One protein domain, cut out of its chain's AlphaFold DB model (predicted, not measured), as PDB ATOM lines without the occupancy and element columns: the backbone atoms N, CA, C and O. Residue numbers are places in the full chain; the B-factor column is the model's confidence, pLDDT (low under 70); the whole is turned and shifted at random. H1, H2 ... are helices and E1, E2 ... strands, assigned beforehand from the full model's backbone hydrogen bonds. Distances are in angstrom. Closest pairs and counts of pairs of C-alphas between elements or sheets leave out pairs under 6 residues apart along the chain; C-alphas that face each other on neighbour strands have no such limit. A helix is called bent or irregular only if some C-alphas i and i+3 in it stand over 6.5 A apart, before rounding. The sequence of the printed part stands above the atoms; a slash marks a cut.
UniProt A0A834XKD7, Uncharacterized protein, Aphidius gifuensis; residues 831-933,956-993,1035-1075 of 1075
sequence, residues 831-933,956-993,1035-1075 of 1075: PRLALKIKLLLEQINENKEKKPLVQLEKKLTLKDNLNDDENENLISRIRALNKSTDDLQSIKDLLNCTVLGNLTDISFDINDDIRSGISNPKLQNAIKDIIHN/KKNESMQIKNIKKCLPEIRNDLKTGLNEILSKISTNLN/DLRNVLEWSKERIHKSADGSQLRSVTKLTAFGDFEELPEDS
ATOM      1  N   PRO A 831     149.461 -70.341 194.545       63.72
ATOM      2  CA  PRO A 831     148.251 -70.132 193.761       63.72
ATOM      3  C   PRO A 831     147.752 -68.712 193.992       63.72
ATOM      4  O   PRO A 831     147.848 -68.175 195.094       63.72
ATOM      5  N   ARG A 832     147.272 -68.066 192.931       77.94
ATOM      6  CA  ARG A 832     146.783 -66.689 193.005       77.94
ATOM      7  C   ARG A 832     145.311 -66.666 192.707       77.94
ATOM      8  O   ARG A 832     144.903 -66.750 191.549       77.94
ATOM      9  N   LEU A 833     144.522 -66.507 193.756       83.19
ATOM     10  CA  LEU A 833     143.097 -66.300 193.617       83.19
ATOM     11  C   LEU A 833     142.813 -64.796 193.494       83.19
ATOM     12  O   LEU A 833     143.403 -63.945 194.164       83.19
ATOM     13  N   ALA A 834     141.939 -64.424 192.564       91.44
ATOM     14  CA  ALA A 834     141.565 -63.029 192.361       91.44
ATOM     15  C   ALA A 834     140.086 -62.913 192.017       91.44
ATOM     16  O   ALA A 834     139.604 -63.548 191.083       91.44
ATOM     17  N   LEU A 835     139.372 -62.054 192.739       94.06
ATOM     18  CA  LEU A 835     137.963 -61.786 192.498       94.06
ATOM     19  C   LEU A 835     137.818 -60.516 191.659       94.06
ATOM     20  O   LEU A 835     138.277 -59.439 192.036       94.06
ATOM     21  N   LYS A 836     137.155 -60.628 190.513       95.38
ATOM     22  CA  LYS A 836     136.761 -59.493 189.680       95.38
ATOM     23  C   LYS A 836     135.284 -59.199 189.894       95.38
ATOM     24  O   LYS A 836     134.448 -60.056 189.629       95.38
ATOM     25  N   ILE A 837     134.987 -57.979 190.317       95.50
ATOM     26  CA  ILE A 837     133.637 -57.434 190.444       95.50
ATOM     27  C   ILE A 837     133.419 -56.482 189.271       95.50
ATOM     28  O   ILE A 837     134.193 -55.545 189.077       95.50
ATOM     29  N   LYS A 838     132.379 -56.718 188.475       96.75
ATOM     30  CA  LYS A 838     131.946 -55.835 187.394       96.75
ATOM     31  C   LYS A 838     130.486 -55.462 187.602       96.75
ATOM     32  O   LYS A 838     129.638 -56.337 187.748       96.75
ATOM     33  N   LEU A 839     130.209 -54.168 187.571       96.50
ATOM     34  CA  LEU A 839     128.866 -53.609 187.663       96.50
ATOM     35  C   LEU A 839     128.625 -52.697 186.467       96.50
ATOM     36  O   LEU A 839     129.480 -51.890 186.103       96.50
ATOM     37  N   LEU A 840     127.470 -52.856 185.836       96.94
ATOM     38  CA  LEU A 840     127.070 -52.102 184.658       96.94
ATOM     39  C   LEU A 840     125.611 -51.685 184.827       96.94
ATOM     40  O   LEU A 840     124.730 -52.539 184.848       96.94
ATOM     41  N   LEU A 841     125.372 -50.384 184.956       97.00
ATOM     42  CA  LEU A 841     124.046 -49.782 184.951       97.00
ATOM     43  C   LEU A 841     123.864 -49.018 183.639       97.00
ATOM     44  O   LEU A 841     124.606 -48.077 183.354       97.00
ATOM     45  N   GLU A 842     122.870 -49.410 182.855       97.38
ATOM     46  CA  GLU A 842     122.503 -48.798 181.580       97.38
ATOM     47  C   GLU A 842     121.082 -48.244 181.659       97.38
ATOM     48  O   GLU A 842     120.167 -48.916 182.136       97.38
ATOM     49  N   GLN A 843     120.870 -47.040 181.139       97.12
ATOM     50  CA  GLN A 843     119.538 -46.567 180.795       97.12
ATOM     51  C   GLN A 843     119.164 -47.121 179.418       97.12
ATOM     52  O   GLN A 843     119.943 -47.023 178.470       97.12
ATOM     53  N   ILE A 844     117.971 -47.698 179.315       97.62
ATOM     54  CA  ILE A 844     117.365 -48.153 178.067       97.62
ATOM     55  C   ILE A 844     116.218 -47.193 177.754       97.62
ATOM     56  O   ILE A 844     115.270 -47.082 178.538       97.62
ATOM     57  N   ASN A 845     116.320 -46.477 176.635       95.50
ATOM     58  CA  ASN A 845     115.255 -45.592 176.164       95.50
ATOM     59  C   ASN A 845     114.153 -46.373 175.417       95.50
ATOM     60  O   ASN A 845     114.241 -47.586 175.227       95.50
ATOM     61  N   GLU A 846     113.114 -45.669 174.973       95.25
ATOM     62  CA  GLU A 846     111.981 -46.242 174.227       95.25
ATOM     63  C   GLU A 846     112.423 -46.943 172.924       95.25
ATOM     64  O   GLU A 846     111.903 -48.004 172.579       95.25
ATOM     65  N   ASN A 847     113.475 -46.431 172.273       96.44
ATOM     66  CA  ASN A 847     114.108 -47.025 171.087       96.44
ATOM     67  C   ASN A 847     114.929 -48.301 171.388       96.44
ATOM     68  O   ASN A 847     115.519 -48.881 170.477       96.44
ATOM     69  N   LYS A 848     114.995 -48.740 172.653       96.06
ATOM     70  CA  LYS A 848     115.844 -49.833 173.171       96.06
ATOM     71  C   LYS A 848     117.356 -49.566 173.082       96.06
ATOM     72  O   LYS A 848     118.159 -50.488 173.250       96.06
ATOM     73  N   GLU A 849     117.765 -48.318 172.869       96.56
ATOM     74  CA  GLU A 849     119.168 -47.906 172.853       96.56
ATOM     75  C   GLU A 849     119.732 -47.905 174.279       96.56
ATOM     76  O   GLU A 849     119.128 -47.363 175.209       96.56
ATOM     77  N   LYS A 850     120.906 -48.521 174.454       97.31
ATOM     78  CA  LYS A 850     121.569 -48.696 175.752       97.31
ATOM     79  C   LYS A 850     122.589 -47.588 175.988       97.31
ATOM     80  O   LYS A 850     123.657 -47.582 175.378       97.31
ATOM     81  N   LYS A 851     122.283 -46.672 176.905       96.00
ATOM     82  CA  LYS A 851     123.188 -45.613 177.364       96.00
ATOM     83  C   LYS A 851     123.786 -46.006 178.722       96.00
ATOM     84  O   LYS A 851     123.040 -46.038 179.700       96.00
ATOM     85  N   PRO A 852     125.095 -46.290 178.843       95.88
ATOM     86  CA  PRO A 852     125.696 -46.572 180.143       95.88
ATOM     87  C   PRO A 852     125.595 -45.340 181.057       95.88
ATOM     88  O   PRO A 852     125.983 -44.240 180.668       95.88
ATOM     89  N   LEU A 853     125.066 -45.540 182.264       94.31
ATOM     90  CA  LEU A 853     125.060 -44.558 183.353       94.31
ATOM     91  C   LEU A 853     126.283 -44.751 184.252       94.31
ATOM     92  O   LEU A 853     126.963 -43.793 184.603       94.31
ATOM     93  N   VAL A 854     126.576 -46.006 184.606       94.44
ATOM     94  CA  VAL A 854     127.722 -46.388 185.437       94.44
ATOM     95  C   VAL A 854     128.316 -47.678 184.888       94.44
ATOM     96  O   VAL A 854     127.606 -48.666 184.717       94.44
ATOM     97  N   GLN A 855     129.629 -47.702 184.664       95.06
ATOM     98  CA  GLN A 855     130.376 -48.941 184.460       95.06
ATOM     99  C   GLN A 855     131.545 -48.978 185.443       95.06
ATOM    100  O   GLN A 855     132.467 -48.170 185.354       95.06
ATOM    101  N   LEU A 856     131.515 -49.944 186.356       94.50
ATOM    102  CA  LEU A 856     132.554 -50.189 187.346       94.50
ATOM    103  C   LEU A 856     133.199 -51.557 187.100       94.50
ATOM    104  O   LEU A 856     132.516 -52.541 186.817       94.50
ATOM    105  N   GLU A 857     134.518 -51.635 187.248       95.06
ATOM    106  CA  GLU A 857     135.251 -52.898 187.216       95.06
ATOM    107  C   GLU A 857     136.396 -52.861 188.240       95.06
ATOM    108  O   GLU A 857     137.362 -52.117 188.078       95.06
ATOM    109  N   LYS A 858     136.282 -53.651 189.313       93.44
ATOM    110  CA  LYS A 858     137.257 -53.753 190.408       93.44
ATOM    111  C   LYS A 858     137.856 -55.160 190.407       93.44
ATOM    112  O   LYS A 858     137.120 -56.141 190.486       93.44
ATOM    113  N   LYS A 859     139.185 -55.282 190.336       92.75
ATOM    114  CA  LYS A 859     139.888 -56.558 190.562       92.75
ATOM    115  C   LYS A 859     140.513 -56.539 191.954       92.75
ATOM    116  O   LYS A 859     141.392 -55.728 192.221       92.75
ATOM    117  N   LEU A 860     140.058 -57.442 192.813       89.75
ATOM    118  CA  LEU A 860     140.616 -57.716 194.129       89.75
ATOM    119  C   LEU A 860     141.596 -58.886 193.989       89.75
ATOM    120  O   LEU A 860     141.198 -60.003 193.657       89.75
ATOM    121  N   THR A 861     142.885 -58.633 194.192       88.50
ATOM    122  CA  THR A 861     143.901 -59.689 194.266       88.50
ATOM    123  C   THR A 861     143.959 -60.221 195.691       88.50
ATOM    124  O   THR A 861     144.366 -59.508 196.609       88.50
ATOM    125  N   LEU A 862     143.564 -61.476 195.886       82.00
ATOM    126  CA  LEU A 862     143.681 -62.132 197.180       82.00
ATOM    127  C   LEU A 862     145.137 -62.609 197.277       82.00
ATOM    128  O   LEU A 862     145.560 -63.547 196.610       82.00
ATOM    129  N   LYS A 863     145.963 -61.830 197.990       75.62
ATOM    130  CA  LYS A 863     147.372 -62.168 198.229       75.62
ATOM    131  C   LYS A 863     147.453 -63.204 199.340       75.62
ATOM    132  O   LYS A 863     147.323 -62.841 200.512       75.62
ATOM    133  N   ASP A 864     147.670 -64.454 198.976       59.34
ATOM    134  CA  ASP A 864     147.779 -65.533 199.948       59.34
ATOM    135  C   ASP A 864     149.187 -65.513 200.569       59.34
ATOM    136  O   ASP A 864     150.179 -65.954 199.975       59.34
ATOM    137  N   ASN A 865     149.284 -64.935 201.772       59.53
ATOM    138  CA  ASN A 865     150.488 -64.945 202.604       59.53
ATOM    139  C   ASN A 865     150.661 -66.348 203.213       59.53
ATOM    140  O   ASN A 865     150.509 -66.542 204.408       59.53
ATOM    141  N   LEU A 866     150.962 -67.336 202.359       52.06
ATOM    142  CA  LEU A 866     151.165 -68.751 202.718       52.06
ATOM    143  C   LEU A 866     152.482 -68.959 203.497       52.06
ATOM    144  O   LEU A 866     153.423 -69.571 202.987       52.06
ATOM    145  N   ASN A 867     152.576 -68.311 204.647       60.41
ATOM    146  CA  ASN A 867     153.624 -68.376 205.662       60.41
ATOM    147  C   ASN A 867     152.978 -68.486 207.055       60.41
ATOM    148  O   ASN A 867     153.593 -69.054 207.947       60.41
ATOM    149  N   ASP A 868     151.740 -68.004 207.186       53.59
ATOM    150  CA  ASP A 868     150.795 -68.320 208.251       53.59
ATOM    151  C   ASP A 868     149.901 -69.490 207.761       53.59
ATOM    152  O   ASP A 868     149.551 -69.528 206.575       53.59
ATOM    153  N   ASP A 869     149.510 -70.441 208.622       51.09
ATOM    154  CA  ASP A 869     148.807 -71.701 208.247       51.09
ATOM    155  C   ASP A 869     147.339 -71.531 207.777       51.09
ATOM    156  O   ASP A 869     146.528 -72.464 207.709       51.09
ATOM    157  N   GLU A 870     146.965 -70.310 207.414       52.72
ATOM    158  CA  GLU A 870     145.597 -69.886 207.174       52.72
ATOM    159  C   GLU A 870     145.086 -70.225 205.759       52.72
ATOM    160  O   GLU A 870     144.831 -69.344 204.932       52.72
ATOM    161  N   ASN A 871     144.756 -71.497 205.505       53.47
ATOM    162  CA  ASN A 871     143.776 -71.818 204.447       53.47
ATOM    163  C   ASN A 871     142.406 -71.145 204.707       53.47
ATOM    164  O   ASN A 871     141.613 -70.936 203.789       53.47
ATOM    165  N   GLU A 872     142.151 -70.739 205.954       58.94
ATOM    166  CA  GLU A 872     141.073 -69.824 206.322       58.94
ATOM    167  C   GLU A 872     141.160 -68.460 205.618       58.94
ATOM    168  O   GLU A 872     140.112 -67.909 205.299       58.94
ATOM    169  N   ASN A 873     142.347 -67.900 205.334       72.75
ATOM    170  CA  ASN A 873     142.480 -66.477 204.989       72.75
ATOM    171  C   ASN A 873     141.715 -66.105 203.706       72.75
ATOM    172  O   ASN A 873     141.022 -65.090 203.666       72.75
ATOM    173  N   LEU A 874     141.738 -66.955 202.674       76.56
ATOM    174  CA  LEU A 874     140.953 -66.725 201.458       76.56
ATOM    175  C   LEU A 874     139.445 -66.729 201.743       76.56
ATOM    176  O   LEU A 874     138.740 -65.772 201.405       76.56
ATOM    177  N   ILE A 875     138.940 -67.813 202.341       85.38
ATOM    178  CA  ILE A 875     137.502 -67.986 202.565       85.38
ATOM    179  C   ILE A 875     137.023 -66.916 203.549       85.38
ATOM    180  O   ILE A 875     136.008 -66.279 203.294       85.38
ATOM    181  N   SER A 876     137.787 -66.618 204.601       87.00
ATOM    182  CA  SER A 876     137.529 -65.534 205.550       87.00
ATOM    183  C   SER A 876     137.590 -64.143 204.918       87.00
ATOM    184  O   SER A 876     136.731 -63.332 205.244       87.00
ATOM    185  N   ARG A 877     138.475 -63.855 203.952       85.62
ATOM    186  CA  ARG A 877     138.437 -62.587 203.190       85.62
ATOM    187  C   ARG A 877     137.195 -62.470 202.316       85.62
ATOM    188  O   ARG A 877     136.592 -61.401 202.274       85.62
ATOM    189  N   ILE A 878     136.776 -63.541 201.640       89.38
ATOM    190  CA  ILE A 878     135.552 -63.508 200.823       89.38
ATOM    191  C   ILE A 878     134.303 -63.475 201.733       89.38
ATOM    192  O   ILE A 878     133.370 -62.733 201.439       89.38
ATOM    193  N   ARG A 879     134.303 -64.159 202.892       92.69
ATOM    194  CA  ARG A 879     133.288 -64.010 203.960       92.69
ATOM    195  C   ARG A 879     133.262 -62.580 204.511       92.69
ATOM    196  O   ARG A 879     132.178 -62.066 204.754       92.69
ATOM    197  N   ALA A 880     134.412 -61.935 204.716       89.88
ATOM    198  CA  ALA A 880     134.508 -60.567 205.228       89.88
ATOM    199  C   ALA A 880     133.982 -59.553 204.206       89.88
ATOM    200  O   ALA A 880     133.163 -58.714 204.561       89.88
ATOM    201  N   LEU A 881     134.349 -59.702 202.929       90.69
ATOM    202  CA  LEU A 881     133.785 -58.937 201.815       90.69
ATOM    203  C   LEU A 881     132.266 -59.147 201.681       90.69
ATOM    204  O   LEU A 881     131.530 -58.216 201.386       90.69
ATOM    205  N   ASN A 882     131.785 -60.368 201.920       94.56
ATOM    206  CA  ASN A 882     130.360 -60.692 201.922       94.56
ATOM    207  C   ASN A 882     129.631 -60.048 203.115       94.56
ATOM    208  O   ASN A 882     128.601 -59.410 202.918       94.56
ATOM    209  N   LYS A 883     130.199 -60.112 204.329       92.81
ATOM    210  CA  LYS A 883     129.712 -59.372 205.509       92.81
ATOM    211  C   LYS A 883     129.715 -57.859 205.263       92.81
ATOM    212  O   LYS A 883     128.751 -57.193 205.617       92.81
ATOM    213  N   SER A 884     130.729 -57.318 204.589       91.69
ATOM    214  CA  SER A 884     130.783 -55.896 204.238       91.69
ATOM    215  C   SER A 884     129.806 -55.508 203.117       91.69
ATOM    216  O   SER A 884     129.635 -54.321 202.865       91.69
ATOM    217  N   THR A 885     129.107 -56.452 202.465       91.94
ATOM    218  CA  THR A 885     127.926 -56.099 201.647       91.94
ATOM    219  C   THR A 885     126.690 -55.775 202.488       91.94
ATOM    220  O   THR A 885     125.730 -55.220 201.952       91.94
ATOM    221  N   ASP A 886     126.686 -56.073 203.796       90.56
ATOM    222  CA  ASP A 886     125.569 -55.703 204.668       90.56
ATOM    223  C   ASP A 886     125.606 -54.258 205.179       90.56
ATOM    224  O   ASP A 886     124.586 -53.747 205.656       90.56
ATOM    225  N   ASP A 887     126.721 -53.563 204.984       90.38
ATOM    226  CA  ASP A 887     126.825 -52.123 205.170       90.38
ATOM    227  C   ASP A 887     126.776 -51.404 203.808       90.38
ATOM    228  O   ASP A 887     127.479 -51.745 202.855       90.38
ATOM    229  N   LEU A 888     125.912 -50.392 203.706       83.50
ATOM    230  CA  LEU A 888     125.798 -49.577 202.499       83.50
ATOM    231  C   LEU A 888     127.041 -48.699 202.294       83.50
ATOM    232  O   LEU A 888     127.393 -48.443 201.144       83.50
ATOM    233  N   GLN A 889     127.704 -48.249 203.365       85.50
ATOM    234  CA  GLN A 889     128.932 -47.460 203.269       85.50
ATOM    235  C   GLN A 889     130.089 -48.324 202.759       85.50
ATOM    236  O   GLN A 889     130.667 -47.990 201.733       85.50
ATOM    237  N   SER A 890     130.304 -49.503 203.335       85.44
ATOM    238  CA  SER A 890     131.240 -50.519 202.838       85.44
ATOM    239  C   SER A 890     130.992 -50.906 201.372       85.44
ATOM    240  O   SER A 890     131.944 -51.175 200.637       85.44
ATOM    241  N   ILE A 891     129.737 -50.888 200.898       84.00
ATOM    242  CA  ILE A 891     129.448 -50.986 199.460       84.00
ATOM    243  C   ILE A 891     129.899 -49.733 198.710       84.00
ATOM    244  O   ILE A 891     130.588 -49.892 197.706       84.00
ATOM    245  N   LYS A 892     129.580 -48.506 199.152       83.25
ATOM    246  CA  LYS A 892     130.135 -47.292 198.517       83.25
ATOM    247  C   LYS A 892     131.659 -47.378 198.430       83.25
ATOM    248  O   LYS A 892     132.180 -47.119 197.357       83.25
ATOM    249  N   ASP A 893     132.334 -47.826 199.489       83.06
ATOM    250  CA  ASP A 893     133.794 -47.935 199.622       83.06
ATOM    251  C   ASP A 893     134.399 -49.004 198.694       83.06
ATOM    252  O   ASP A 893     135.367 -48.750 197.968       83.06
ATOM    253  N   LEU A 894     133.771 -50.180 198.607       80.00
ATOM    254  CA  LEU A 894     134.101 -51.211 197.618       80.00
ATOM    255  C   LEU A 894     133.934 -50.693 196.178       80.00
ATOM    256  O   LEU A 894     134.751 -50.995 195.297       80.00
ATOM    257  N   LEU A 895     132.886 -49.896 195.955       77.38
ATOM    258  CA  LEU A 895     132.550 -49.257 194.688       77.38
ATOM    259  C   LEU A 895     133.240 -47.889 194.484       77.38
ATOM    260  O   LEU A 895     132.980 -47.253 193.461       77.38
ATOM    261  N   ASN A 896     134.135 -47.458 195.390       66.94
ATOM    262  CA  ASN A 896     134.689 -46.094 195.452       66.94
ATOM    263  C   ASN A 896     135.811 -45.859 194.432       66.94
ATOM    264  O   ASN A 896     136.949 -45.503 194.739       66.94
ATOM    265  N   CYS A 897     135.485 -46.099 193.168       58.81
ATOM    266  CA  CYS A 897     136.036 -45.295 192.098       58.81
ATOM    267  C   CYS A 897     135.300 -43.949 192.108       58.81
ATOM    268  O   CYS A 897     134.087 -43.906 192.315       58.81
ATOM    269  N   THR A 898     136.012 -42.871 191.785       56.28
ATOM    270  CA  THR A 898     135.526 -41.475 191.760       56.28
ATOM    271  C   THR A 898     134.204 -41.250 191.012       56.28
ATOM    272  O   THR A 898     133.484 -40.302 191.306       56.28
ATOM    273  N   VAL A 899     133.836 -42.146 190.089       61.50
ATOM    274  CA  VAL A 899     132.530 -42.156 189.409       61.50
ATOM    275  C   VAL A 899     131.355 -42.294 190.390       61.50
ATOM    276  O   VAL A 899     130.346 -41.631 190.176       61.50
ATOM    277  N   LEU A 900     131.460 -43.115 191.447       63.41
ATOM    278  CA  LEU A 900     130.419 -43.212 192.480       63.41
ATOM    279  C   LEU A 900     130.565 -42.166 193.589       63.41
ATOM    280  O   LEU A 900     129.532 -41.687 194.041       63.41
ATOM    281  N   GLY A 901     131.786 -41.768 193.974       64.50
ATOM    282  CA  GLY A 901     131.997 -40.689 194.957       64.50
ATOM    283  C   GLY A 901     131.237 -39.417 194.566       64.50
ATOM    284  O   GLY A 901     130.343 -38.966 195.281       64.50
ATOM    285  N   ASN A 902     131.417 -38.976 193.316       63.59
ATOM    286  CA  ASN A 902     130.693 -37.846 192.720       63.59
ATOM    287  C   ASN A 902     129.150 -37.995 192.699       63.59
ATOM    288  O   ASN A 902     128.452 -37.021 192.425       63.59
ATOM    289  N   LEU A 903     128.601 -39.191 192.942       59.56
ATOM    290  CA  LEU A 903     127.161 -39.480 193.014       59.56
ATOM    291  C   LEU A 903     126.656 -39.674 194.458       59.56
ATOM    292  O   LEU A 903     125.441 -39.707 194.673       59.56
ATOM    293  N   THR A 904     127.559 -39.828 195.431       57.59
ATOM    294  CA  THR A 904     127.248 -40.041 196.855       57.59
ATOM    295  C   THR A 904     127.564 -38.832 197.728       57.59
ATOM    296  O   THR A 904     126.828 -38.594 198.682       57.59
ATOM    297  N   ASP A 905     128.581 -38.049 197.363       56.31
ATOM    298  CA  ASP A 905     128.938 -36.775 198.007       56.31
ATOM    299  C   ASP A 905     127.907 -35.681 197.671       56.31
ATOM    300  O   ASP A 905     127.704 -34.725 198.419       56.31
ATOM    301  N   ILE A 906     127.164 -35.877 196.575       52.91
ATOM    302  CA  ILE A 906     125.861 -35.249 196.344       52.91
ATOM    303  C   ILE A 906     124.871 -35.920 197.316       52.91
ATOM    304  O   ILE A 906     124.232 -36.934 196.996       52.91
ATOM    305  N   SER A 907     124.845 -35.363 198.532       43.56
ATOM    306  CA  SER A 907     124.393 -35.994 199.777       43.56
ATOM    307  C   SER A 907     122.993 -36.616 199.731       43.56
ATOM    308  O   SER A 907     122.175 -36.410 198.825       43.56
ATOM    309  N   PHE A 908     122.707 -37.472 200.713       51.25
ATOM    310  CA  PHE A 908     121.411 -38.142 200.797       51.25
ATOM    311  C   PHE A 908     120.284 -37.200 201.261       51.25
ATOM    312  O   PHE A 908     119.133 -37.449 200.907       51.25
ATOM    313  N   ASP A 909     120.624 -36.067 201.880       47.12
ATOM    314  CA  ASP A 909     119.700 -35.103 202.504       47.12
ATOM    315  C   ASP A 909     119.171 -34.008 201.552       47.12
ATOM    316  O   ASP A 909     118.401 -33.134 201.937       47.12
ATOM    317  N   ILE A 910     119.519 -34.071 200.261       48.25
ATOM    318  CA  ILE A 910     119.185 -33.065 199.224       48.25
ATOM    319  C   ILE A 910     117.669 -32.864 198.963       48.25
ATOM    320  O   ILE A 910     117.278 -32.012 198.158       48.25
ATOM    321  N   ASN A 911     116.790 -33.605 199.642       48.84
ATOM    322  CA  ASN A 911     115.340 -33.434 199.522       48.84
ATOM    323  C   ASN A 911     114.826 -32.082 200.058       48.84
ATOM    324  O   ASN A 911     113.828 -31.594 199.519       48.84
ATOM    325  N   ASP A 912     115.504 -31.460 201.030       50.50
ATOM    326  CA  ASP A 912     115.013 -30.229 201.671       50.50
ATOM    327  C   ASP A 912     115.624 -28.940 201.081       50.50
ATOM    328  O   ASP A 912     114.888 -28.060 200.620       50.50
ATOM    329  N   ASP A 913     116.955 -28.834 200.979       45.34
ATOM    330  CA  ASP A 913     117.625 -27.567 200.614       45.34
ATOM    331  C   ASP A 913     117.358 -27.069 199.183       45.34
ATOM    332  O   ASP A 913     117.261 -25.865 198.933       45.34
ATOM    333  N   ILE A 914     117.184 -27.966 198.205       53.66
ATOM    334  CA  ILE A 914     116.837 -27.530 196.838       53.66
ATOM    335  C   ILE A 914     115.391 -27.003 196.784       53.66
ATOM    336  O   ILE A 914     115.071 -26.139 195.960       53.66
ATOM    337  N   ARG A 915     114.516 -27.471 197.685       48.12
ATOM    338  CA  ARG A 915     113.122 -27.022 197.771       48.12
ATOM    339  C   ARG A 915     113.012 -25.668 198.477       48.12
ATOM    340  O   ARG A 915     112.242 -24.823 198.019       48.12
ATOM    341  N   SER A 916     113.826 -25.424 199.506       52.12
ATOM    342  CA  SER A 916     113.925 -24.115 200.164       52.12
ATOM    343  C   SER A 916     114.552 -23.056 199.239       52.12
ATOM    344  O   SER A 916     113.957 -21.994 199.033       52.12
ATOM    345  N   GLY A 917     115.669 -23.362 198.567       50.72
ATOM    346  CA  GLY A 917     116.411 -22.404 197.737       50.72
ATOM    347  C   GLY A 917     115.628 -21.808 196.556       50.72
ATOM    348  O   GLY A 917     115.703 -20.603 196.307       50.72
ATOM    349  N   ILE A 918     114.836 -22.617 195.842       51.53
ATOM    350  CA  ILE A 918     114.066 -22.165 194.661       51.53
ATOM    351  C   ILE A 918     112.802 -21.376 195.063       51.53
ATOM    352  O   ILE A 918     112.319 -20.529 194.302       51.53
ATOM    353  N   SER A 919     112.285 -21.611 196.273       54.91
ATOM    354  CA  SER A 919     111.092 -20.934 196.795       54.91
ATOM    355  C   SER A 919     111.343 -19.506 197.310       54.91
ATOM    356  O   SER A 919     110.384 -18.784 197.572       54.91
ATOM    357  N   ASN A 920     112.603 -19.058 197.412       73.81
ATOM    358  CA  ASN A 920     112.951 -17.733 197.932       73.81
ATOM    359  C   ASN A 920     112.440 -16.593 197.011       73.81
ATOM    360  O   ASN A 920     112.986 -16.386 195.919       73.81
ATOM    361  N   PRO A 921     111.445 -15.786 197.441       75.88
ATOM    362  CA  PRO A 921     110.809 -14.795 196.575       75.88
ATOM    363  C   PRO A 921     111.724 -13.608 196.248       75.88
ATOM    364  O   PRO A 921     111.554 -12.981 195.203       75.88
ATOM    365  N   LYS A 922     112.733 -13.313 197.086       75.19
ATOM    366  CA  LYS A 922     113.685 -12.218 196.826       75.19
ATOM    367  C   LYS A 922     114.519 -12.492 195.573       75.19
ATOM    368  O   LYS A 922     114.735 -11.578 194.785       75.19
ATOM    369  N   LEU A 923     114.926 -13.746 195.352       69.31
ATOM    370  CA  LEU A 923     115.686 -14.129 194.160       69.31
ATOM    371  C   LEU A 923     114.816 -14.069 192.894       69.31
ATOM    372  O   LEU A 923     115.276 -13.595 191.857       69.31
ATOM    373  N   GLN A 924     113.548 -14.486 192.979       75.62
ATOM    374  CA  GLN A 924     112.619 -14.391 191.847       75.62
ATOM    375  C   GLN A 924     112.300 -12.936 191.473       75.62
ATOM    376  O   GLN A 924     112.236 -12.619 190.285       75.62
ATOM    377  N   ASN A 925     112.142 -12.047 192.456       77.56
ATOM    378  CA  ASN A 925     111.896 -10.626 192.203       77.56
ATOM    379  C   ASN A 925     113.140  -9.931 191.629       77.56
ATOM    380  O   ASN A 925     113.035  -9.334 190.564       77.56
ATOM    381  N   ALA A 926     114.332 -10.146 192.198       76.31
ATOM    382  CA  ALA A 926     115.576  -9.608 191.634       76.31
ATOM    383  C   ALA A 926     115.800 -10.025 190.162       76.31
ATOM    384  O   ALA A 926     116.286  -9.238 189.352       76.31
ATOM    385  N   ILE A 927     115.398 -11.247 189.781       76.38
ATOM    386  CA  ILE A 927     115.439 -11.703 188.383       76.38
ATOM    387  C   ILE A 927     114.413 -10.963 187.504       76.38
ATOM    388  O   ILE A 927     114.735 -10.653 186.357       76.38
ATOM    389  N   LYS A 928     113.210 -10.644 188.005       78.19
ATOM    390  CA  LYS A 928     112.217  -9.826 187.278       78.19
ATOM    391  C   LYS A 928     112.711  -8.393 187.066       78.19
ATOM    392  O   LYS A 928     112.633  -7.893 185.946       78.19
ATOM    393  N   ASP A 929     113.276  -7.770 188.094       73.94
ATOM    394  CA  ASP A 929     113.708  -6.367 188.050       73.94
ATOM    395  C   ASP A 929     114.878  -6.170 187.063       73.94
ATOM    396  O   ASP A 929     114.893  -5.229 186.266       73.94
ATOM    397  N   ILE A 930     115.812  -7.131 187.019       75.50
ATOM    398  CA  ILE A 930     116.905  -7.182 186.028       75.50
ATOM    399  C   ILE A 930     116.380  -7.385 184.592       75.50
ATOM    400  O   ILE A 930     117.006  -6.919 183.639       75.50
ATOM    401  N   ILE A 931     115.242  -8.066 184.414       71.69
ATOM    402  CA  ILE A 931     114.602  -8.246 183.101       71.69
ATOM    403  C   ILE A 931     113.888  -6.964 182.646       71.69
ATOM    404  O   ILE A 931     113.880  -6.684 181.448       71.69
ATOM    405  N   HIS A 932     113.317  -6.178 183.564       68.38
ATOM    406  CA  HIS A 932     112.512  -5.006 183.207       68.38
ATOM    407  C   HIS A 932     113.352  -3.808 182.721       68.38
ATOM    408  O   HIS A 932     112.924  -3.092 181.816       68.38
ATOM    409  N   ASN A 933     114.554  -3.614 183.273       65.56
ATOM    410  CA  ASN A 933     115.362  -2.397 183.088       65.56
ATOM    411  C   ASN A 933     116.398  -2.459 181.938       65.56
ATOM    412  O   ASN A 933     117.373  -1.702 181.937       65.56
ATOM    413  N   LYS A 956     121.652 -30.083 184.983       88.69
ATOM    414  CA  LYS A 956     121.378 -30.292 186.417       88.69
ATOM    415  C   LYS A 956     120.169 -31.199 186.664       88.69
ATOM    416  O   LYS A 956     120.193 -32.034 187.571       88.69
ATOM    417  N   LYS A 957     119.115 -31.070 185.852       90.06
ATOM    418  CA  LYS A 957     117.936 -31.946 185.910       90.06
ATOM    419  C   LYS A 957     118.292 -33.388 185.534       90.06
ATOM    420  O   LYS A 957     117.923 -34.308 186.261       90.06
ATOM    421  N   ASN A 958     119.050 -33.583 184.454       88.81
ATOM    422  CA  ASN A 958     119.506 -34.903 184.012       88.81
ATOM    423  C   ASN A 958     120.480 -35.559 185.009       88.81
ATOM    424  O   ASN A 958     120.423 -36.772 185.201       88.81
ATOM    425  N   GLU A 959     121.353 -34.787 185.658       89.50
ATOM    426  CA  GLU A 959     122.238 -35.245 186.743       89.50
ATOM    427  C   GLU A 959     121.418 -35.738 187.947       89.50
ATOM    428  O   GLU A 959     121.570 -36.880 188.381       89.50
ATOM    429  N   SER A 960     120.476 -34.921 188.437       91.31
ATOM    430  CA  SER A 960     119.576 -35.288 189.543       91.31
ATOM    431  C   SER A 960     118.766 -36.556 189.239       91.31
ATOM    432  O   SER A 960     118.590 -37.417 190.106       91.31
ATOM    433  N   MET A 961     118.313 -36.710 187.993       90.94
ATOM    434  CA  MET A 961     117.547 -37.873 187.548       90.94
ATOM    435  C   MET A 961     118.396 -39.150 187.497       90.94
ATOM    436  O   MET A 961     117.959 -40.193 187.982       90.94
ATOM    437  N   GLN A 962     119.638 -39.059 187.012       90.88
ATOM    438  CA  GLN A 962     120.599 -40.167 187.053       90.88
ATOM    439  C   GLN A 962     120.913 -40.590 188.494       90.88
ATOM    440  O   GLN A 962     120.882 -41.782 188.789       90.88
ATOM    441  N   ILE A 963     121.120 -39.642 189.412       91.12
ATOM    442  CA  ILE A 963     121.365 -39.936 190.835       91.12
ATOM    443  C   ILE A 963     120.165 -40.654 191.467       91.12
ATOM    444  O   ILE A 963     120.356 -41.649 192.166       91.12
ATOM    445  N   LYS A 964     118.926 -40.221 191.191       92.69
ATOM    446  CA  LYS A 964     117.710 -40.912 191.669       92.69
ATOM    447  C   LYS A 964     117.592 -42.332 191.108       92.69
ATOM    448  O   LYS A 964     117.307 -43.263 191.860       92.69
ATOM    449  N   ASN A 965     117.870 -42.512 189.819       92.50
ATOM    450  CA  ASN A 965     117.876 -43.819 189.161       92.50
ATOM    451  C   ASN A 965     118.947 -44.763 189.744       92.50
ATOM    452  O   ASN A 965     118.672 -45.935 189.980       92.50
ATOM    453  N   ILE A 966     120.140 -44.246 190.048       92.25
ATOM    454  CA  ILE A 966     121.232 -45.007 190.674       92.25
ATOM    455  C   ILE A 966     120.872 -45.377 192.119       92.25
ATOM    456  O   ILE A 966     120.945 -46.553 192.474       92.25
ATOM    457  N   LYS A 967     120.390 -44.417 192.927       92.00
ATOM    458  CA  LYS A 967     119.926 -44.663 194.308       92.00
ATOM    459  C   LYS A 967     118.809 -45.725 194.358       92.00
ATOM    460  O   LYS A 967     118.803 -46.528 195.286       92.00
ATOM    461  N   LYS A 968     117.940 -45.813 193.338       93.31
ATOM    462  CA  LYS A 968     116.905 -46.861 193.209       93.31
ATOM    463  C   LYS A 968     117.472 -48.272 192.976       93.31
ATOM    464  O   LYS A 968     116.905 -49.228 193.491       93.31
ATOM    465  N   CYS A 969     118.575 -48.418 192.239       95.31
ATOM    466  CA  CYS A 969     119.177 -49.728 191.942       95.31
ATOM    467  C   CYS A 969     120.186 -50.218 193.002       95.31
ATOM    468  O   CYS A 969     120.483 -51.412 193.038       95.31
ATOM    469  N   LEU A 970     120.709 -49.344 193.875       94.06
ATOM    470  CA  LEU A 970     121.704 -49.719 194.896       94.06
ATOM    471  C   LEU A 970     121.280 -50.886 195.822       94.06
ATOM    472  O   LEU A 970     122.120 -51.763 196.038       94.06
ATOM    473  N   PRO A 971     120.034 -50.977 196.339       94.94
ATOM    474  CA  PRO A 971     119.629 -52.097 197.199       94.94
ATOM    475  C   PRO A 971     119.635 -53.451 196.474       94.94
ATOM    476  O   PRO A 971     119.992 -54.475 197.053       94.94
ATOM    477  N   GLU A 972     119.286 -53.464 195.188       95.62
ATOM    478  CA  GLU A 972     119.266 -54.691 194.388       95.62
ATOM    479  C   GLU A 972     120.675 -55.098 193.936       95.62
ATOM    480  O   GLU A 972     121.010 -56.280 193.986       95.62
ATOM    481  N   ILE A 973     121.543 -54.126 193.629       95.81
ATOM    482  CA  ILE A 973     122.984 -54.340 193.421       95.81
ATOM    483  C   ILE A 973     123.646 -54.920 194.683       95.81
ATOM    484  O   ILE A 973     124.433 -55.861 194.578       95.81
ATOM    485  N   ARG A 974     123.304 -54.420 195.879       95.62
ATOM    486  CA  ARG A 974     123.744 -54.990 197.167       95.62
ATOM    487  C   ARG A 974     123.340 -56.460 197.296       95.62
ATOM    488  O   ARG A 974     124.188 -57.306 197.576       95.62
ATOM    489  N   ASN A 975     122.063 -56.762 197.066       96.56
ATOM    490  CA  ASN A 975     121.547 -58.125 197.177       96.56
ATOM    491  C   ASN A 975     122.181 -59.066 196.140       96.56
ATOM    492  O   ASN A 975     122.470 -60.218 196.461       96.56
ATOM    493  N   ASP A 976     122.465 -58.579 194.930       97.50
ATOM    494  CA  ASP A 976     123.182 -59.339 193.904       97.50
ATOM    495  C   ASP A 976     124.637 -59.612 194.300       97.50
ATOM    496  O   ASP A 976     125.083 -60.753 194.198       97.50
ATOM    497  N   LEU A 977     125.372 -58.610 194.800       96.50
ATOM    498  CA  LEU A 977     126.738 -58.804 195.299       96.50
ATOM    499  C   LEU A 977     126.770 -59.859 196.413       96.50
ATOM    500  O   LEU A 977     127.558 -60.798 196.325       96.50
ATOM    501  N   LYS A 978     125.876 -59.762 197.403       96.94
ATOM    502  CA  LYS A 978     125.760 -60.737 198.500       96.94
ATOM    503  C   LYS A 978     125.427 -62.146 197.996       96.94
ATOM    504  O   LYS A 978     126.056 -63.125 198.390       96.94
ATOM    505  N   THR A 979     124.462 -62.260 197.080       97.62
ATOM    506  CA  THR A 979     124.052 -63.549 196.491       97.62
ATOM    507  C   THR A 979     125.202 -64.195 195.720       97.62
ATOM    508  O   THR A 979     125.523 -65.359 195.950       97.62
ATOM    509  N   GLY A 980     125.874 -63.436 194.855       97.00
ATOM    510  CA  GLY A 980     126.981 -63.946 194.054       97.00
ATOM    511  C   GLY A 980     128.245 -64.248 194.859       97.00
ATOM    512  O   GLY A 980     128.960 -65.193 194.529       97.00
ATOM    513  N   LEU A 981     128.523 -63.495 195.930       96.44
ATOM    514  CA  LEU A 981     129.612 -63.809 196.857       96.44
ATOM    515  C   LEU A 981     129.328 -65.105 197.621       96.44
ATOM    516  O   LEU A 981     130.223 -65.939 197.718       96.44
ATOM    517  N   ASN A 982     128.091 -65.320 198.085       96.56
ATOM    518  CA  ASN A 982     127.666 -66.595 198.672       96.56
ATOM    519  C   ASN A 982     127.789 -67.767 197.682       96.56
ATOM    520  O   ASN A 982     128.267 -68.832 198.061       96.56
ATOM    521  N   GLU A 983     127.403 -67.584 196.415       96.88
ATOM    522  CA  GLU A 983     127.472 -68.649 195.402       96.88
ATOM    523  C   GLU A 983     128.913 -68.960 194.952       96.88
ATOM    524  O   GLU A 983     129.241 -70.103 194.636       96.88
ATOM    525  N   ILE A 984     129.809 -67.967 194.961       95.75
ATOM    526  CA  ILE A 984     131.249 -68.191 194.769       95.75
ATOM    527  C   ILE A 984     131.860 -68.857 196.012       95.75
ATOM    528  O   ILE A 984     132.643 -69.791 195.861       95.75
ATOM    529  N   LEU A 985     131.482 -68.441 197.226       94.69
ATOM    530  CA  LEU A 985     131.925 -69.068 198.480       94.69
ATOM    531  C   LEU A 985     131.536 -70.546 198.553       94.69
ATOM    532  O   LEU A 985     132.385 -71.369 198.893       94.69
ATOM    533  N   SER A 986     130.289 -70.895 198.222       95.25
ATOM    534  CA  SER A 986     129.833 -72.287 198.257       95.25
ATOM    535  C   SER A 986     130.588 -73.139 197.238       95.25
ATOM    536  O   SER A 986     131.140 -74.165 197.621       95.25
ATOM    537  N   LYS A 987     130.727 -72.671 195.989       94.69
ATOM    538  CA  LYS A 987     131.465 -73.379 194.928       94.69
ATOM    539  C   LYS A 987     132.971 -73.506 195.206       94.69
ATOM    540  O   LYS A 987     133.563 -74.530 194.880       94.69
ATOM    541  N   ILE A 988     133.607 -72.512 195.836       90.38
ATOM    542  CA  ILE A 988     134.996 -72.643 196.318       90.38
ATOM    543  C   ILE A 988     135.070 -73.701 197.427       90.38
ATOM    544  O   ILE A 988     135.935 -74.570 197.382       90.38
ATOM    545  N   SER A 989     134.144 -73.663 198.388       90.62
ATOM    546  CA  SER A 989     134.137 -74.580 199.537       90.62
ATOM    547  C   SER A 989     133.884 -76.034 199.123       90.62
ATOM    548  O   SER A 989     134.575 -76.927 199.604       90.62
ATOM    549  N   THR A 990     132.960 -76.292 198.187       91.38
ATOM    550  CA  THR A 990     132.745 -77.643 197.641       91.38
ATOM    551  C   THR A 990     133.989 -78.151 196.927       91.38
ATOM    552  O   THR A 990     134.429 -79.261 197.204       91.38
ATOM    553  N   ASN A 991     134.607 -77.329 196.072       87.31
ATOM    554  CA  ASN A 991     135.781 -77.743 195.302       87.31
ATOM    555  C   ASN A 991     136.985 -78.055 196.208       87.31
ATOM    556  O   ASN A 991     137.682 -79.039 195.974       87.31
ATOM    557  N   LEU A 992     137.207 -77.259 197.262       85.69
ATOM    558  CA  LEU A 992     138.262 -77.508 198.250       85.69
ATOM    559  C   LEU A 992     138.006 -78.780 199.075       85.69
ATOM    560  O   LEU A 992     138.951 -79.513 199.357       85.69
ATOM    561  N   ASN A 993     136.750 -79.071 199.422       85.00
ATOM    562  CA  ASN A 993     136.398 -80.283 200.163       85.00
ATOM    563  C   ASN A 993     136.547 -81.545 199.297       85.00
ATOM    564  O   ASN A 993     137.220 -82.487 199.713       85.00
ATOM    565  N   ASP A1035     148.230 -66.351 182.831       65.06
ATOM    566  CA  ASP A1035     146.980 -66.953 182.306       65.06
ATOM    567  C   ASP A1035     146.031 -67.532 183.390       65.06
ATOM    568  O   ASP A1035     145.530 -68.653 183.289       65.06
ATOM    569  N   LEU A1036     145.736 -66.715 184.402       78.44
ATOM    570  CA  LEU A1036     144.656 -66.847 185.373       78.44
ATOM    571  C   LEU A1036     143.364 -67.281 184.665       78.44
ATOM    572  O   LEU A1036     142.723 -66.479 183.974       78.44
ATOM    573  N   ARG A1037     142.958 -68.537 184.854       86.12
ATOM    574  CA  ARG A1037     141.724 -69.065 184.262       86.12
ATOM    575  C   ARG A1037     140.512 -68.553 185.035       86.12
ATOM    576  O   ARG A1037     140.573 -68.384 186.253       86.12
ATOM    577  N   ASN A1038     139.392 -68.337 184.342       89.69
ATOM    578  CA  ASN A1038     138.095 -68.156 184.996       89.69
ATOM    579  C   ASN A1038     137.717 -69.498 185.644       89.69
ATOM    580  O   ASN A1038     137.374 -70.437 184.930       89.69
ATOM    581  N   VAL A1039     137.789 -69.589 186.971       91.50
ATOM    582  CA  VAL A1039     137.427 -70.803 187.724       91.50
ATOM    583  C   VAL A1039     135.924 -70.821 187.959       91.50
ATOM    584  O   VAL A1039     135.260 -71.823 187.716       91.50
ATOM    585  N   LEU A1040     135.381 -69.683 188.401       95.31
ATOM    586  CA  LEU A1040     133.959 -69.493 188.656       95.31
ATOM    587  C   LEU A1040     133.513 -68.159 188.071       95.31
ATOM    588  O   LEU A1040     134.178 -67.134 188.230       95.31
ATOM    589  N   GLU A1041     132.346 -68.162 187.444       96.50
ATOM    590  CA  GLU A1041     131.661 -66.955 187.010       96.50
ATOM    591  C   GLU A1041     130.243 -66.950 187.577       96.50
ATOM    592  O   GLU A1041     129.571 -67.981 187.614       96.50
ATOM    593  N   TRP A1042     129.806 -65.777 188.025       98.06
ATOM    594  CA  TRP A1042     128.451 -65.518 188.479       98.06
ATOM    595  C   TRP A1042     127.959 -64.217 187.863       98.06
ATOM    596  O   TRP A1042     128.713 -63.244 187.791       98.06
ATOM    597  N   SER A1043     126.696 -64.155 187.453       98.00
ATOM    598  CA  SER A1043     126.108 -62.894 187.011       98.00
ATOM    599  C   SER A1043     124.598 -62.862 187.155       98.00
ATOM    600  O   SER A1043     123.920 -63.826 186.798       98.00
ATOM    601  N   LYS A1044     124.080 -61.706 187.563       98.38
ATOM    602  CA  LYS A1044     122.657 -61.388 187.583       98.38
ATOM    603  C   LYS A1044     122.389 -60.132 186.762       98.38
ATOM    604  O   LYS A1044     123.143 -59.162 186.819       98.38
ATOM    605  N   GLU A1045     121.305 -60.170 186.001       97.94
ATOM    606  CA  GLU A1045     120.741 -59.027 185.291       97.94
ATOM    607  C   GLU A1045     119.354 -58.718 185.867       97.94
ATOM    608  O   GLU A1045     118.607 -59.635 186.226       97.94
ATOM    609  N   ARG A1046     119.029 -57.427 185.970       97.38
ATOM    610  CA  ARG A1046     117.736 -56.900 186.423       97.38
ATOM    611  C   ARG A1046     117.327 -55.713 185.555       97.38
ATOM    612  O   ARG A1046     118.189 -55.007 185.029       97.38
ATOM    613  N   ILE A1047     116.018 -55.498 185.413       97.38
ATOM    614  CA  ILE A1047     115.443 -54.378 184.661       97.38
ATOM    615  C   ILE A1047     114.367 -53.705 185.521       97.38
ATOM    616  O   ILE A1047     113.454 -54.368 186.007       97.38
ATOM    617  N   HIS A1048     114.457 -52.385 185.677       96.38
ATOM    618  CA  HIS A1048     113.553 -51.566 186.490       96.38
ATOM    619  C   HIS A1048     112.947 -50.446 185.642       96.38
ATOM    620  O   HIS A1048     113.549 -50.012 184.662       96.38
ATOM    621  N   LYS A1049     111.788 -49.908 186.044       96.25
ATOM    622  CA  LYS A1049     111.286 -48.639 185.490       96.25
ATOM    623  C   LYS A1049     112.014 -47.452 186.141       96.25
ATOM    624  O   LYS A1049     112.046 -47.341 187.372       96.25
ATOM    625  N   SER A1050     112.592 -46.599 185.304       94.81
ATOM    626  CA  SER A1050     113.222 -45.310 185.610       94.81
ATOM    627  C   SER A1050     112.203 -44.284 186.121       94.81
ATOM    628  O   SER A1050     110.996 -44.457 185.950       94.81
ATOM    629  N   ALA A1051     112.679 -43.187 186.716       90.25
ATOM    630  CA  ALA A1051     111.835 -42.053 187.101       90.25
ATOM    631  C   ALA A1051     111.286 -41.236 185.905       90.25
ATOM    632  O   ALA A1051     110.370 -40.441 186.094       90.25
ATOM    633  N   ASP A1052     111.834 -41.410 184.696       91.69
ATOM    634  CA  ASP A1052     111.351 -40.807 183.437       91.69
ATOM    635  C   ASP A1052     110.511 -41.781 182.589       91.69
ATOM    636  O   ASP A1052     110.185 -41.482 181.446       91.69
ATOM    637  N   GLY A1053     110.162 -42.954 183.130       93.12
ATOM    638  CA  GLY A1053     109.434 -43.999 182.403       93.12
ATOM    639  C   GLY A1053     110.313 -44.899 181.526       93.12
ATOM    640  O   GLY A1053     109.851 -45.973 181.135       93.12
ATOM    641  N   SER A1054     111.586 -44.547 181.289       95.88
ATOM    642  CA  SER A1054     112.537 -45.430 180.603       95.88
ATOM    643  C   SER A1054     112.782 -46.721 181.397       95.88
ATOM    644  O   SER A1054     112.373 -46.867 182.551       95.88
ATOM    645  N   GLN A1055     113.510 -47.672 180.817       97.81
ATOM    646  CA  GLN A1055     114.027 -48.811 181.574       97.81
ATOM    647  C   GLN A1055     115.445 -48.526 182.100       97.81
ATOM    648  O   GLN A1055     116.206 -47.758 181.510       97.81
ATOM    649  N   LEU A1056     115.798 -49.144 183.227       97.69
ATOM    650  CA  LEU A1056     117.138 -49.188 183.816       97.69
ATOM    651  C   LEU A1056     117.564 -50.648 183.895       97.69
ATOM    652  O   LEU A1056     116.882 -51.439 184.539       97.69
ATOM    653  N   ARG A1057     118.681 -51.003 183.269       97.56
ATOM    654  CA  ARG A1057     119.260 -52.348 183.280       97.56
ATOM    655  C   ARG A1057     120.492 -52.352 184.172       97.56
ATOM    656  O   ARG A1057     121.475 -51.695 183.837       97.56
ATOM    657  N   SER A1058     120.464 -53.100 185.271       97.62
ATOM    658  CA  SER A1058     121.653 -53.361 186.090       97.62
ATOM    659  C   SER A1058     122.159 -54.778 185.849       97.62
ATOM    660  O   SER A1058     121.387 -55.735 185.909       97.62
ATOM    661  N   VAL A1059     123.460 -54.916 185.612       98.06
ATOM    662  CA  VAL A1059     124.156 -56.199 185.494       98.06
ATOM    663  C   VAL A1059     125.267 -56.255 186.534       98.06
ATOM    664  O   VAL A1059     126.236 -55.494 186.462       98.06
ATOM    665  N   THR A1060     125.137 -57.187 187.470       98.00
ATOM    666  CA  THR A1060     126.161 -57.537 188.458       98.00
ATOM    667  C   THR A1060     126.865 -58.795 187.975       98.00
ATOM    668  O   THR A1060     126.213 -59.811 187.751       98.00
ATOM    669  N   LYS A1061     128.188 -58.759 187.808       97.88
ATOM    670  CA  LYS A1061     129.002 -59.920 187.429       97.88
ATOM    671  C   LYS A1061     130.201 -60.063 188.358       97.88
ATOM    672  O   LYS A1061     130.979 -59.129 188.533       97.88
ATOM    673  N   LEU A1062     130.373 -61.261 188.898       97.50
ATOM    674  CA  LEU A1062     131.533 -61.675 189.671       97.50
ATOM    675  C   LEU A1062     132.299 -62.743 188.885       97.50
ATOM    676  O   LEU A1062     131.718 -63.570 188.181       97.50
ATOM    677  N   THR A1063     133.622 -62.736 188.974       96.50
ATOM    678  CA  THR A1063     134.460 -63.764 188.347       96.50
ATOM    679  C   THR A1063     135.638 -64.067 189.257       96.50
ATOM    680  O   THR A1063     136.467 -63.189 189.499       96.50
ATOM    681  N   ALA A1064     135.696 -65.293 189.773       95.06
ATOM    682  CA  ALA A1064     136.841 -65.795 190.513       95.06
ATOM    683  C   ALA A1064     137.843 -66.403 189.527       95.06
ATOM    684  O   ALA A1064     137.527 -67.307 188.749       95.06
ATOM    685  N   PHE A1065     139.054 -65.869 189.564       93.62
ATOM    686  CA  PHE A1065     140.212 -66.337 188.822       93.62
ATOM    687  C   PHE A1065     141.120 -67.137 189.744       93.62
ATOM    688  O   PHE A1065     141.245 -66.770 190.911       93.62
ATOM    689  N   GLY A1066     141.794 -68.151 189.206       89.19
ATOM    690  CA  GLY A1066     142.776 -68.949 189.932       89.19
ATOM    691  C   GLY A1066     143.878 -69.456 189.012       89.19
ATOM    692  O   GLY A1066     143.599 -69.974 187.929       89.19
ATOM    693  N   ASP A1067     145.123 -69.302 189.457       82.44
ATOM    694  CA  ASP A1067     146.281 -69.986 188.879       82.44
ATOM    695  C   ASP A1067     146.276 -71.442 189.385       82.44
ATOM    696  O   ASP A1067     146.945 -71.770 190.364       82.44
ATOM    697  N   PHE A1068     145.479 -72.303 188.744       66.94
ATOM    698  CA  PHE A1068     145.638 -73.755 188.855       66.94
ATOM    699  C   PHE A1068     146.739 -74.184 187.884       66.94
ATOM    700  O   PHE A1068     146.544 -74.171 186.666       66.94
ATOM    701  N   GLU A1069     147.908 -74.509 188.430       64.62
ATOM    702  CA  GLU A1069     149.019 -75.100 187.685       64.62
ATOM    703  C   GLU A1069     148.639 -76.560 187.386       64.62
ATOM    704  O   GLU A1069     148.665 -77.409 188.273       64.62
ATOM    705  N   GLU A1070     148.173 -76.827 186.157       54.69
ATOM    706  CA  GLU A1070     147.874 -78.190 185.698       54.69
ATOM    707  C   GLU A1070     149.151 -79.030 185.799       54.69
ATOM    708  O   GLU A1070     150.146 -78.737 185.130       54.69
ATOM    709  N   LEU A1071     149.116 -80.064 186.646       49.84
ATOM    710  CA  LEU A1071     150.147 -81.095 186.654       49.84
ATOM    711  C   LEU A1071     150.192 -81.738 185.257       49.84
ATOM    712  O   LEU A1071     149.129 -81.957 184.667       49.84
ATOM    713  N   PRO A1072     151.386 -81.992 184.694       51.31
ATOM    714  CA  PRO A1072     151.498 -82.599 183.374       51.31
ATOM    715  C   PRO A1072     150.869 -83.997 183.383       51.31
ATOM    716  O   PRO A1072     151.134 -84.782 184.284       51.31
ATOM    717  N   GLU A1073     150.072 -84.320 182.362       49.00
ATOM    718  CA  GLU A1073     149.346 -85.601 182.258       49.00
ATOM    719  C   GLU A1073     150.273 -86.824 182.016       49.00
ATOM    720  O   GLU A1073     149.792 -87.952 181.972       49.00
ATOM    721  N   ASP A1074     151.591 -86.602 181.890       54.28
ATOM    722  CA  ASP A1074     152.626 -87.572 181.492       54.28
ATOM    723  C   ASP A1074     153.731 -87.783 182.573       54.28
ATOM    724  O   ASP A1074     154.901 -87.970 182.220       54.28
ATOM    725  N   SER A1075     153.419 -87.685 183.878       39.94
ATOM    726  CA  SER A1075     154.389 -87.881 184.987       39.94
ATOM    727  C   SER A1075     154.058 -89.043 185.919       39.94
ATOM    728  O   SER A1075     152.996 -88.938 186.574       39.94
TER     729      SER A1075
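This is residues 831 to 933, 956 to 993 and 1035 to 1075 of the 1075 residues of an uncharacterized protein of Aphidius gifuensis (UniProt A0A834XKD7). A sheet of four long strands, two hairpins side by side, has the long bent helix H6 over one face and the other face bare. H1 packs beside H6b, H2 and H3 form a small helical hairpin near the sheet's E2 edge, and residues 911 to 933, with most of H4 and H5, stick out as a thin arm. The printed part has 182 residues, with named elements in the order E1 E2 H1 H2 H3 H4 H5 H6 E3 E4. The sheet's order is E2 E1 E4 E3, antiparallel, and the class is mixed, helices and strands. The whole is loose, with a radius of gyration of the C-alphas of 22.7 A, and spans 94 by 40 by 24 A, the arm adding much of the length.

E1, residues 833 to 844, begins at C-alpha 833 (143.097, -66.300, 193.617) and is 35.1 A long. E2, residues 850 to 862, measures 33.6 A and bends by 64 degrees at residue 853. H1 is residues 872 to 883, H2 888 to 894, H3 898 to 904, H4 910 to 919 and H5 921 to 932. H4 is irregular, but only just: C-alphas 911 and 914 are 6.7 A apart. H6, residues 956 to 993, was assigned as one helix by its hydrogen bonds but is bent, C-alphas 968 and 971 being 7.1 A apart; its arms are H6a, 956 to 968, 18.5 A, and H6b, 971 to 993, 32.9 A. E3, residues 1037 to 1049, measures 36.7 A and bends by 60 degrees at residue 1040. E4, residues 1055 to 1066, is 36.1 A long and ends at C-alpha 1066 (142.776, -68.949, 189.932).

In the twisted sheet, N 837 and O 858 of the hairpin E1 and E2 are 2.8 A apart, N 838 and O 1061 of E1 and E4 2.8 A, and N 1044 and O 1060 of the hairpin E3 and E4 2.9 A, each within hydrogen-bond range. H6a and H6b form two layers with the sheet, helices on one face. H6b runs along the strands over E4 and E3 at a height of 8.6 A; its closest C-alphas to E3 are Gly 980 and Trp 1042, 6.0 A. H6a runs slantwise to the strands over E1, at 52 degrees on the local plane. H1 touches H6b at a shallow tilt of 19 degrees, opposite ways, the C-alphas of Asn 882 and Lys 978 being closest at 5.7 A. H2 and H3 only just touch, with 3 pairs of C-alphas within 8 A, closest Lys 892 and Leu 900 at 7.3 A. H4 and H5 meet only through their link. Every O i to N i+4 pair is within hydrogen-bond range in H1, H2, H5, H6a and H6b, but 2 of 3 in H3 and 2 of 6 in H4, which has 2 of 7 O i to N i+3 pairs.

The farthest C-alphas, those of Asn 933 and Ser 1075, are 94.0 A apart. Residues 934 to 955 and 994 to 1034 are not printed, with gaps of 28.7 A and 24.7 A between the C-alphas across the cuts. Of the links printed whole, E2 to H1 is short and the others tight. Mean pLDDT of the printed part is 82.0; 46 residues are under 70, among them 864 to 872, 896 to 919 and 1068 to 1075.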